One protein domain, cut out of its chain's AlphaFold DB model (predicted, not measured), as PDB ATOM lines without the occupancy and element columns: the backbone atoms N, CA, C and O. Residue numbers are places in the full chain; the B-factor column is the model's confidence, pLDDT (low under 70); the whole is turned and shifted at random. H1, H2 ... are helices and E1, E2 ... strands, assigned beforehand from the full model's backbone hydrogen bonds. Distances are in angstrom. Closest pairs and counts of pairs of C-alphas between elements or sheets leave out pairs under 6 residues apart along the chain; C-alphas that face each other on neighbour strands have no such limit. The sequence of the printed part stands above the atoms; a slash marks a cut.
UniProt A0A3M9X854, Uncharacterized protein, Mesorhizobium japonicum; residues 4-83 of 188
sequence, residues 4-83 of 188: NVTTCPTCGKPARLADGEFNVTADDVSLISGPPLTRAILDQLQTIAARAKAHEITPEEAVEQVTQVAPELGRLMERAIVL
ATOM      1  N   ASN A   4     -23.971  44.751 -18.394       76.44
ATOM      2  CA  ASN A   4     -23.570  44.457 -17.012       76.44
ATOM      3  C   ASN A   4     -23.501  45.729 -16.136       76.44
ATOM      4  O   ASN A   4     -22.440  46.123 -15.668       76.44
ATOM      5  N   VAL A   5     -24.620  46.429 -15.956       84.12
ATOM      6  CA  VAL A   5     -24.751  47.656 -15.172       84.12
ATOM      7  C   VAL A   5     -25.679  47.353 -14.008       84.12
ATOM      8  O   VAL A   5     -26.861  47.081 -14.200       84.12
ATOM      9  N   THR A   6     -25.138  47.412 -12.801       90.06
ATOM     10  CA  THR A   6     -25.890  47.273 -11.556       90.06
ATOM     11  C   THR A   6     -25.836  48.578 -10.769       90.06
ATOM     12  O   THR A   6     -25.018  49.454 -11.043       90.06
ATOM     13  N   THR A   7     -26.722  48.747  -9.795       92.69
ATOM     14  CA  THR A   7     -26.654  49.898  -8.888       92.69
ATOM     15  C   THR A   7     -25.694  49.562  -7.755       92.69
ATOM     16  O   THR A   7     -25.863  48.543  -7.090       92.69
ATOM     17  N   CYS A   8     -24.676  50.393  -7.531       88.12
ATOM     18  CA  CYS A   8     -23.733  50.186  -6.437       88.12
ATOM     19  C   CYS A   8     -24.478  50.245  -5.090       88.12
ATOM     20  O   CYS A   8     -25.090  51.278  -4.802       88.12
ATOM     21  N   PRO A   9     -24.406  49.204  -4.240       89.50
ATOM     22  CA  PRO A   9     -25.122  49.188  -2.964       89.50
ATOM     23  C   PRO A   9     -24.603  50.248  -1.981       89.50
ATOM     24  O   PRO A   9     -25.354  50.706  -1.127       89.50
ATOM     25  N   THR A  10     -23.345  50.681  -2.121       91.88
ATOM     26  CA  THR A  10     -22.716  51.659  -1.220       91.88
ATOM     27  C   THR A  10     -23.070  53.105  -1.568       91.88
ATOM     28  O   THR A  10     -23.273  53.919  -0.674       91.88
ATOM     29  N   CYS A  11     -23.123  53.458  -2.860       93.75
ATOM     30  CA  CYS A  11     -23.281  54.855  -3.292       93.75
ATOM     31  C   CYS A  11     -24.504  55.128  -4.179       93.75
ATOM     32  O   CYS A  11     -24.744  56.280  -4.540       93.75
ATOM     33  N   GLY A  12     -25.257  54.099  -4.576       94.75
ATOM     34  CA  GLY A  12     -26.460  54.227  -5.405       94.75
ATOM     35  C   GLY A  12     -26.214  54.626  -6.866       94.75
ATOM     36  O   GLY A  12     -27.170  54.799  -7.617       94.75
ATOM     37  N   LYS A  13     -24.957  54.790  -7.298       94.94
ATOM     38  CA  LYS A  13     -24.619  55.124  -8.691       94.94
ATOM     39  C   LYS A  13     -24.599  53.866  -9.569       94.94
ATOM     40  O   LYS A  13     -24.276  52.788  -9.064       94.94
ATOM     41  N   PRO A  14     -24.891  53.983 -10.879       91.62
ATOM     42  CA  PRO A  14     -24.713  52.875 -11.807       91.62
ATOM     43  C   PRO A  14     -23.231  52.488 -11.871       91.62
ATOM     44  O   PRO A  14     -22.373  53.322 -12.160       91.62
ATOM     45  N   ALA A  15     -22.943  51.222 -11.599       88.06
ATOM     46  CA  ALA A  15     -21.625  50.616 -11.660       88.06
ATOM     47  C   ALA A  15     -21.631  49.497 -12.702       88.06
ATOM     48  O   ALA A  15     -22.596  48.740 -12.817       88.06
ATOM     49  N   ARG A  16     -20.552  49.401 -13.479       83.62
ATOM     50  CA  ARG A  16     -20.365  48.299 -14.423       83.62
ATOM     51  C   ARG A  16     -19.737  47.123 -13.678       83.62
ATOM     52  O   ARG A  16     -18.728  47.318 -13.006       83.62
ATOM     53  N   LEU A  17     -20.342  45.941 -13.769       82.69
ATOM     54  CA  LEU A  17     -19.744  44.704 -13.269       82.69
ATOM     55  C   LEU A  17     -18.583  44.323 -14.187       82.69
ATOM     56  O   LEU A  17     -18.684  44.463 -15.408       82.69
ATOM     57  N   ALA A  18     -17.482  43.883 -13.586       79.00
ATOM     58  CA  ALA A  18     -16.374  43.320 -14.334       79.00
ATOM     59  C   ALA A  18     -16.786  41.956 -14.910       79.00
ATOM     60  O   ALA A  18     -17.542  41.215 -14.281       79.00
ATOM     61  N   ASP A  19     -16.314  41.649 -16.116       80.69
ATOM     62  CA  ASP A  19     -16.577  40.366 -16.763       80.69
ATOM     63  C   ASP A  19     -15.641  39.295 -16.167       80.69
ATOM     64  O   ASP A  19     -14.439  39.534 -16.051       80.69
ATOM     65  N   GLY A  20     -16.178  38.128 -15.799       83.56
ATOM     66  CA  GLY A  20     -15.408  36.998 -15.261       83.56
ATOM     67  C   GLY A  20     -15.980  36.397 -13.973       83.56
ATOM     68  O   GLY A  20     -16.992  36.849 -13.441       83.56
ATOM     69  N   GLU A  21     -15.320  35.352 -13.484       83.00
ATOM     70  CA  GLU A  21     -15.556  34.707 -12.197       83.00
ATOM     71  C   GLU A  21     -14.608  35.288 -11.150       83.00
ATOM     72  O   GLU A  21     -13.384  35.187 -11.263       83.00
ATOM     73  N   PHE A  22     -15.178  35.884 -10.106       86.12
ATOM     74  CA  PHE A  22     -14.429  36.496  -9.015       86.12
ATOM     75  C   PHE A  22     -14.594  35.676  -7.739       86.12
ATOM     76  O   PHE A  22     -15.714  35.333  -7.356       86.12
ATOM     77  N   ASN A  23     -13.486  35.404  -7.055       87.06
ATOM     78  CA  ASN A  23     -13.498  34.920  -5.687       87.06
ATOM     79  C   ASN A  23     -13.537  36.128  -4.755       87.06
ATOM     80  O   ASN A  23     -12.582  36.909  -4.703       87.06
ATOM     81  N   VAL A  24     -14.635  36.281  -4.021       89.19
ATOM     82  CA  VAL A  24     -14.779  37.332  -3.014       89.19
ATOM     83  C   VAL A  24     -14.479  36.717  -1.652       89.19
ATOM     84  O   VAL A  24     -15.301  35.994  -1.091       89.19
ATOM     85  N   THR A  25     -13.291  37.005  -1.128       92.75
ATOM     86  CA  THR A  25     -12.906  36.697   0.258       92.75
ATOM     87  C   THR A  25     -13.153  37.945   1.114       92.75
ATOM     88  O   THR A  25     -13.255  39.041   0.570       92.75
ATOM     89  N   ALA A  26     -13.270  37.809   2.442       88.44
ATOM     90  CA  ALA A  26     -13.649  38.911   3.344       88.44
ATOM     91  C   ALA A  26     -12.837  40.211   3.148       88.44
ATOM     92  O   ALA A  26     -13.397  41.292   3.313       88.44
ATOM     93  N   ASP A  27     -11.572  40.095   2.731       91.88
ATOM     94  CA  ASP A  27     -10.653  41.225   2.568       91.88
ATOM     95  C   ASP A  27     -10.099  41.395   1.138       91.88
ATOM     96  O   ASP A  27      -9.353  42.342   0.896       91.88
ATOM     97  N   ASP A  28     -10.434  40.512   0.185       88.19
ATOM     98  CA  ASP A  28      -9.857  40.564  -1.169       88.19
ATOM     99  C   ASP A  28     -10.799  40.025  -2.257       88.19
ATOM    100  O   ASP A  28     -11.553  39.068  -2.053       88.19
ATOM    101  N   VAL A  29     -10.731  40.636  -3.441       86.25
ATOM    102  CA  VAL A  29     -11.468  40.233  -4.641       86.25
ATOM    103  C   VAL A  29     -10.451  39.805  -5.689       86.25
ATOM    104  O   VAL A  29      -9.818  40.642  -6.330       86.25
ATOM    105  N   SER A  30     -10.319  38.497  -5.895       85.69
ATOM    106  CA  SER A  30      -9.419  37.935  -6.907       85.69
ATOM    107  C   SER A  30     -10.207  37.424  -8.109       85.69
ATOM    108  O   SER A  30     -11.267  36.818  -7.970       85.69
ATOM    109  N   LEU A  31      -9.700  37.677  -9.316       83.25
ATOM    110  CA  LEU A  31     -10.247  37.102 -10.544       83.25
ATOM    111  C   LEU A  31      -9.779  35.641 -10.647       83.25
ATOM    112  O   LEU A  31      -8.580  35.393 -10.748       83.25
ATOM    113  N   ILE A  32     -10.710  34.684 -10.611       88.50
ATOM    114  CA  ILE A  32     -10.420  33.246 -10.762       88.50
ATOM    115  C   ILE A  32     -10.220  32.924 -12.239       88.50
ATOM    116  O   ILE A  32      -9.220  32.330 -12.635       88.50
ATOM    117  N   SER A  33     -11.203  33.303 -13.050       84.12
ATOM    118  CA  SER A  33     -11.218  33.061 -14.484       84.12
ATOM    119  C   SER A  33     -11.950  34.210 -15.162       84.12
ATOM    120  O   SER A  33     -12.884  34.786 -14.611       84.12
ATOM    121  N   GLY A  34     -11.517  34.597 -16.351       81.06
ATOM    122  CA  GLY A  34     -12.175  35.646 -17.113       81.06
ATOM    123  C   GLY A  34     -11.983  35.402 -18.598       81.06
ATOM    124  O   GLY A  34     -10.994  34.776 -18.989       81.06
ATOM    125  N   PRO A  35     -12.915  35.870 -19.442       81.75
ATOM    126  CA  PRO A  35     -12.696  35.839 -20.874       81.75
ATOM    127  C   PRO A  35     -11.421  36.638 -21.199       81.75
ATOM    128  O   PRO A  35     -11.235  37.731 -20.659       81.75
ATOM    129  N   PRO A  36     -10.545  36.129 -22.086       80.00
ATOM    130  CA  PRO A  36      -9.280  36.794 -22.422       80.00
ATOM    131  C   PRO A  36      -9.498  38.194 -23.018       80.00
ATOM    132  O   PRO A  36      -8.637  39.063 -22.924       80.00
ATOM    133  N   LEU A  37     -10.679  38.426 -23.597       83.50
ATOM    134  CA  LEU A  37     -11.141  39.712 -24.101       83.50
ATOM    135  C   LEU A  37     -12.260  40.246 -23.206       83.50
ATOM    136  O   LEU A  37     -13.430  39.902 -23.373       83.50
ATOM    137  N   THR A  38     -11.896  41.107 -22.259       86.00
ATOM    138  CA  THR A  38     -12.876  41.850 -21.458       86.00
ATOM    139  C   THR A  38     -13.423  43.035 -22.245       86.00
ATOM    140  O   THR A  38     -12.784  43.555 -23.166       86.00
ATOM    141  N   ARG A  39     -14.595  43.544 -21.857       82.38
ATOM    142  CA  ARG A  39     -15.169  44.725 -22.510       82.38
ATOM    143  C   ARG A  39     -14.292  45.974 -22.391       82.38
ATOM    144  O   ARG A  39     -14.234  46.762 -23.325       82.38
ATOM    145  N   ALA A  40     -13.583  46.132 -21.274       84.12
ATOM    146  CA  ALA A  40     -12.645  47.236 -21.082       84.12
ATOM    147  C   ALA A  40     -11.484  47.180 -22.089       84.12
ATOM    148  O   ALA A  40     -11.118  48.205 -22.662       84.12
ATOM    149  N   ILE A  41     -10.959  45.977 -22.348       88.19
ATOM    150  CA  ILE A  41      -9.950  45.745 -23.388       88.19
ATOM    151  C   ILE A  41     -10.525  46.099 -24.764       88.19
ATOM    152  O   ILE A  41      -9.893  46.830 -25.521       88.19
ATOM    153  N   LEU A  42     -11.744  45.652 -25.081       90.00
ATOM    154  CA  LEU A  42     -12.396  45.961 -26.359       90.00
ATOM    155  C   LEU A  42     -12.606  47.469 -26.572       90.00
ATOM    156  O   LEU A  42     -12.343  47.964 -27.666       90.00
ATOM    157  N   ASP A  43     -13.018  48.207 -25.538       89.06
ATOM    158  CA  ASP A  43     -13.193  49.666 -25.597       89.06
ATOM    159  C   ASP A  43     -11.844  50.381 -25.862       89.06
ATOM    160  O   ASP A  43     -11.765  51.334 -26.646       89.06
ATOM    161  N   GLN A  44     -10.753  49.897 -25.257       94.00
ATOM    162  CA  GLN A  44      -9.401  50.413 -25.512       94.00
ATOM    163  C   GLN A  44      -8.934  50.107 -26.939       94.00
ATOM    164  O   GLN A  44      -8.484  51.013 -27.643       94.00
ATOM    165  N   LEU A  45      -9.105  48.867 -27.404       93.44
ATOM    166  CA  LEU A  45      -8.777  48.467 -28.775       93.44
ATOM    167  C   LEU A  45      -9.582  49.272 -29.805       93.44
ATOM    168  O   LEU A  45      -9.030  49.700 -30.817       93.44
ATOM    169  N   GLN A  46     -10.863  49.544 -29.534       94.44
ATOM    170  CA  GLN A  46     -11.700  50.398 -30.377       94.44
ATOM    171  C   GLN A  46     -11.143  51.821 -30.465       94.44
ATOM    172  O   GLN A  46     -11.119  52.409 -31.548       94.44
ATOM    173  N   THR A  47     -10.679  52.370 -29.342       96.75
ATOM    174  CA  THR A  47     -10.075  53.707 -29.295       96.75
ATOM    175  C   THR A  47      -8.790  53.755 -30.122       96.75
ATOM    176  O   THR A  47      -8.627  54.658 -30.941       96.75
ATOM    177  N   ILE A  48      -7.912  52.757 -29.983       96.00
ATOM    178  CA  ILE A  48      -6.681  52.645 -30.784       96.00
ATOM    179  C   ILE A  48      -7.025  52.536 -32.276       96.00
ATOM    180  O   ILE A  48      -6.481  53.276 -33.093       96.00
ATOM    181  N   ALA A  49      -7.984  51.679 -32.637       94.06
ATOM    182  CA  ALA A  49      -8.423  51.502 -34.018       94.06
ATOM    183  C   ALA A  49      -9.016  52.788 -34.621       94.06
ATOM    184  O   ALA A  49      -8.764  53.096 -35.786       94.06
ATOM    185  N   ALA A  50      -9.778  53.559 -33.840       95.25
ATOM    186  CA  ALA A  50     -10.327  54.839 -34.276       95.25
ATOM    187  C   ALA A  50      -9.219  55.860 -34.576       95.25
ATOM    188  O   ALA A  50      -9.257  56.497 -35.628       95.25
ATOM    189  N   ARG A  51      -8.207  55.957 -33.705       97.69
ATOM    190  CA  ARG A  51      -7.042  56.841 -33.890       97.69
ATOM    191  C   ARG A  51      -6.192  56.429 -35.091       97.69
ATOM    192  O   ARG A  51      -5.827  57.277 -35.902       97.69
ATOM    193  N   ALA A  52      -5.945  55.130 -35.262       94.31
ATOM    194  CA  ALA A  52      -5.227  54.599 -36.420       94.31
ATOM    195  C   ALA A  52      -5.973  54.889 -37.735       94.31
ATOM    196  O   ALA A  52      -5.372  55.323 -38.716       94.31
ATOM    197  N   LYS A  53      -7.304  54.723 -37.748       93.75
ATOM    198  CA  LYS A  53      -8.161  55.062 -38.898       93.75
ATOM    199  C   LYS A  53      -8.162  56.561 -39.207       93.75
ATOM    200  O   LYS A  53      -8.252  56.933 -40.372       93.75
ATOM    201  N   ALA A  54      -8.081  57.406 -38.182       97.25
ATOM    202  CA  ALA A  54      -7.947  58.854 -38.323       97.25
ATOM    203  C   ALA A  54      -6.524  59.299 -38.717       97.25
ATOM    204  O   ALA A  54      -6.297  60.492 -38.895       97.25
ATOM    205  N   HIS A  55      -5.582  58.358 -38.878       96.31
ATOM    206  CA  HIS A  55      -4.160  58.612 -39.131       96.31
ATOM    207  C   HIS A  55      -3.477  59.463 -38.045       96.31
ATOM    208  O   HIS A  55      -2.498  60.151 -38.317       96.31
ATOM    209  N   GLU A  56      -3.979  59.412 -36.808       97.88
ATOM    210  CA  GLU A  56      -3.379  60.103 -35.655       97.88
ATOM    211  C   GLU A  56      -2.170  59.359 -35.075       97.88
ATOM    212  O   GLU A  56      -1.390  59.950 -34.334       97.88
ATOM    213  N   ILE A  57      -2.058  58.061 -35.366       97.75
ATOM    214  CA  ILE A  57      -0.966  57.179 -34.942       97.75
ATOM    215  C   ILE A  57      -0.511  56.331 -36.127       97.75
ATOM    216  O   ILE A  57      -1.321  56.009 -37.009       97.75
ATOM    217  N   THR A  58       0.768  55.962 -36.157       96.12
ATOM    218  CA  THR A  58       1.297  55.084 -37.211       96.12
ATOM    219  C   THR A  58       0.868  53.625 -36.987       96.12
ATOM    220  O   THR A  58       0.450  53.258 -35.883       96.12
ATOM    221  N   PRO A  59       0.941  52.755 -38.014       92.75
ATOM    222  CA  PRO A  59       0.667  51.329 -37.845       92.75
ATOM    223  C   PRO A  59       1.534  50.670 -36.764       92.75
ATOM    224  O   PRO A  59       1.041  49.831 -36.016       92.75
ATOM    225  N   GLU A  60       2.801  51.067 -36.649       94.25
ATOM    226  CA  GLU A  60       3.747  50.546 -35.659       94.25
ATOM    227  C   GLU A  60       3.360  50.981 -34.240       94.25
ATOM    228  O   GLU A  60       3.293  50.150 -33.336       94.25
ATOM    229  N   GLU A  61       3.008  52.257 -34.056       96.75
ATOM    230  CA  GLU A  61       2.513  52.782 -32.776       96.75
ATOM    231  C   GLU A  61       1.191  52.128 -32.356       96.75
ATOM    232  O   GLU A  61       0.955  51.883 -31.171       96.75
ATOM    233  N   ALA A  62       0.310  51.840 -33.318       95.81
ATOM    234  CA  ALA A  62      -0.938  51.135 -33.051       95.81
ATOM    235  C   ALA A  62      -0.667  49.718 -32.534       95.81
ATOM    236  O   ALA A  62      -1.294  49.296 -31.564       95.81
ATOM    237  N   VAL A  63       0.284  49.000 -33.135       95.44
ATOM    238  CA  VAL A  63       0.685  47.658 -32.690       95.44
ATOM    239  C   VAL A  63       1.290  47.705 -31.296       95.44
ATOM    240  O   VAL A  63       0.910  46.898 -30.456       95.44
ATOM    241  N   GLU A  64       2.168  48.667 -31.016       97.25
ATOM    242  CA  GLU A  64       2.756  48.838 -29.687       97.25
ATOM    243  C   GLU A  64       1.675  49.079 -28.622       97.25
ATOM    244  O   GLU A  64       1.658  48.406 -27.589       97.25
ATOM    245  N   GLN A  65       0.714  49.969 -28.896       97.56
ATOM    246  CA  GLN A  65      -0.417  50.226 -27.997       97.56
ATOM    247  C   GLN A  65      -1.303  48.986 -27.819       97.56
ATOM    248  O   GLN A  65      -1.719  48.688 -26.700       97.56
ATOM    249  N   VAL A  66      -1.565  48.223 -28.886       96.12
ATOM    250  CA  VAL A  66      -2.310  46.958 -28.786       96.12
ATOM    251  C   VAL A  66      -1.540  45.940 -27.946       96.12
ATOM    252  O   VAL A  66      -2.153  45.278 -27.115       96.12
ATOM    253  N   THR A  67      -0.217  45.836 -28.089       96.56
ATOM    254  CA  THR A  67       0.628  44.929 -27.294       96.56
ATOM    255  C   THR A  67       0.581  45.259 -25.802       96.56
ATOM    256  O   THR A  67       0.584  44.343 -24.983       96.56
ATOM    257  N   GLN A  68       0.491  46.541 -25.432       96.56
ATOM    258  CA  GLN A  68       0.350  46.961 -24.032       96.56
ATOM    259  C   GLN A  68      -1.001  46.554 -23.429       96.56
ATOM    260  O   GLN A  68      -1.070  46.209 -22.251       96.56
ATOM    261  N   VAL A  69      -2.069  46.580 -24.229       94.88
ATOM    262  CA  VAL A  69      -3.428  46.227 -23.788       94.88
ATOM    263  C   VAL A  69      -3.653  44.712 -23.805       94.88
ATOM    264  O   VAL A  69      -4.227  44.147 -22.877       94.88
ATOM    265  N   ALA A  70      -3.218  44.051 -24.874       94.00
ATOM    266  CA  ALA A  70      -3.423  42.636 -25.145       94.00
ATOM    267  C   ALA A  70      -2.179  42.053 -25.850       94.00
ATOM    268  O   ALA A  70      -2.123  42.007 -27.085       94.00
ATOM    269  N   PRO A  71      -1.182  41.560 -25.088       94.19
ATOM    270  CA  PRO A  71       0.108  41.123 -25.632       94.19
ATOM    271  C   PRO A  71       0.002  40.036 -26.708       94.19
ATOM    272  O   PRO A  71       0.774  40.019 -27.668       94.19
ATOM    273  N   GLU A  72      -0.959  39.123 -26.566       92.38
ATOM    274  CA  GLU A  72      -1.189  38.045 -27.531       92.38
ATOM    275  C   GLU A  72      -1.669  38.577 -28.889       92.38
ATOM    276  O   GLU A  72      -1.191  38.126 -29.933       92.38
ATOM    277  N   LEU A  73      -2.554  39.581 -28.880       91.12
ATOM    278  CA  LEU A  73      -3.040  40.239 -30.094       91.12
ATOM    279  C   LEU A  73      -1.952  41.089 -30.744       91.12
ATOM    280  O   LEU A  73      -1.800  41.047 -31.964       91.12
ATOM    281  N   GLY A  74      -1.158  41.793 -29.941       92.81
ATOM    282  CA  GLY A  74      -0.017  42.571 -30.419       92.81
ATOM    283  C   GLY A  74       0.949  41.732 -31.256       92.81
ATOM    284  O   GLY A  74       1.219  42.050 -32.413       92.81
ATOM    285  N   ARG A  75       1.354  40.565 -30.735       93.00
ATOM    286  CA  ARG A  75       2.219  39.609 -31.454       93.00
ATOM    287  C   ARG A  75       1.605  39.089 -32.756       93.00
ATOM    288  O   ARG A  75       2.327  38.826 -33.718       93.00
ATOM    289  N   LEU A  76       0.287  38.893 -32.795       90.31
ATOM    290  CA  LEU A  76      -0.416  38.495 -34.017       90.31
ATOM    291  C   LEU A  76      -0.404  39.621 -35.057       90.31
ATOM    292  O   LEU A  76      -0.171  39.352 -36.236       90.31
ATOM    293  N   MET A  77      -0.603  40.869 -34.628       90.69
ATOM    294  CA  MET A  77      -0.578  42.035 -35.512       90.69
ATOM    295  C   MET A  77       0.822  42.319 -36.061       90.69
ATOM    296  O   MET A  77       0.948  42.556 -37.262       90.69
ATOM    297  N   GLU A  78       1.873  42.205 -35.243       92.00
ATOM    298  CA  GLU A  78       3.268  42.311 -35.701       92.00
ATOM    299  C   GLU A  78       3.547  41.339 -36.852       92.00
ATOM    300  O   GLU A  78       4.042  41.725 -37.913       92.00
ATOM    301  N   ARG A  79       3.162  40.067 -36.682       90.81
ATOM    302  CA  ARG A  79       3.329  39.044 -37.722       90.81
ATOM    303  C   ARG A  79       2.507  39.361 -38.965       90.81
ATOM    304  O   ARG A  79       3.007  39.190 -40.074       90.81
ATOM    305  N   ALA A  80       1.269  39.821 -38.796       88.00
ATOM    306  CA  ALA A  80       0.389  40.152 -39.911       88.00
ATOM    307  C   ALA A  80       0.942  41.302 -40.767       88.00
ATOM    308  O   ALA A  80       0.841  41.242 -41.990       88.00
ATOM    309  N   ILE A  81       1.571  42.310 -40.156       88.00
ATOM    310  CA  ILE A  81       2.189  43.423 -40.891       88.00
ATOM    311  C   ILE A  81       3.383  42.936 -41.711       88.00
ATOM    312  O   ILE A  81       3.480  43.261 -42.892       88.00
ATOM    313  N   VAL A  82       4.252  42.110 -41.121       90.44
ATOM    314  CA  VAL A  82       5.433  41.561 -41.814       90.44
ATOM    315  C   VAL A  82       5.033  40.664 -42.987       90.44
ATOM    316  O   VAL A  82       5.669  40.682 -44.038       90.44
ATOM    317  N   LEU A  83       3.971  39.878 -42.819       89.69
ATOM    318  CA  LEU A  83       3.493  38.933 -43.826       89.69
ATOM    319  C   LEU A  83       2.584  39.577 -44.894       89.69
ATOM    320  O   LEU A  83       2.331  38.975 -45.939       89.69
TER     321      LEU A  83
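AT A GLANCE: This is residues 4 to 83 of the 188 residues of an uncharacterized protein of Mesorhizobium japonicum (UniProt A0A3M9X854). Three helices, H1, H2 and H3, fold back and forth at one end of an elongated model, with H2 between H1 and H3; at the other end are two small strand hairpins, E1 with E2 and E3 with E4, set apart from each other. The arrangement is open, with few contacts: neither hairpin packs on H2 or H3. The printed part has 80 residues, with four named strands followed by three named helices, and its class is mixed, helices and strands; each sheet has two antiparallel strands. It is loose, with a radius of gyration of the C-alphas of 16.8 A, and spans 49 by 26 by 17 A.

HOW THE PARTS SIT: E1, residues 5 to 7, and E2, residues 14 to 16, form an antiparallel hairpin, with N 6 and O 15 2.9 A apart, within hydrogen-bond range. E3, residues 21 to 25, and E4, residues 28 to 33, form another, with N 23 and O 30 at 2.8 A. E2 and E3 are apart. H1, residues 39 to 53, and H2, residues 59 to 69, form a helical hairpin: they touch, closest at the C-alphas of Ile 48 and Ala 62, 6.4 A, with a shallow tilt of 10 degrees, opposite ways. H3, residues 71 to 83, forms a helical hairpin with H2 at a shallow tilt of 21 degrees, opposite ways; it touches H2 with residues 73 to 78 alone, and the closest C-alphas are those of Thr 67 and Gly 74, 4.0 A. H1 and H3 are apart. In H1, H2 and H3 every O i to N i+4 pair is within hydrogen-bond range.

IN THESE COORDINATES: E1 begins at C-alpha 5, (-24.751, 47.656, -15.172), and is 6.9 A long; E2 is 6.8 A, E3 12.9 A and E4 15.3 A. H1, 20.6 A long, begins at C-alpha 39, (-15.169, 44.725, -22.510). H2 is 15.5 A long, and H3, 18.6 A, ends at C-alpha 83, (3.493, 38.933, -43.826).

THE WHOLE: The two C-alphas farthest apart, those of Thr 10 and Leu 83, are 51.6 A from each other. The printed part has no cut and no long link; the link from E1 to E2 is short and the others are tight. The mean pLDDT of the printed part is 90.4, and no printed residue is under 70.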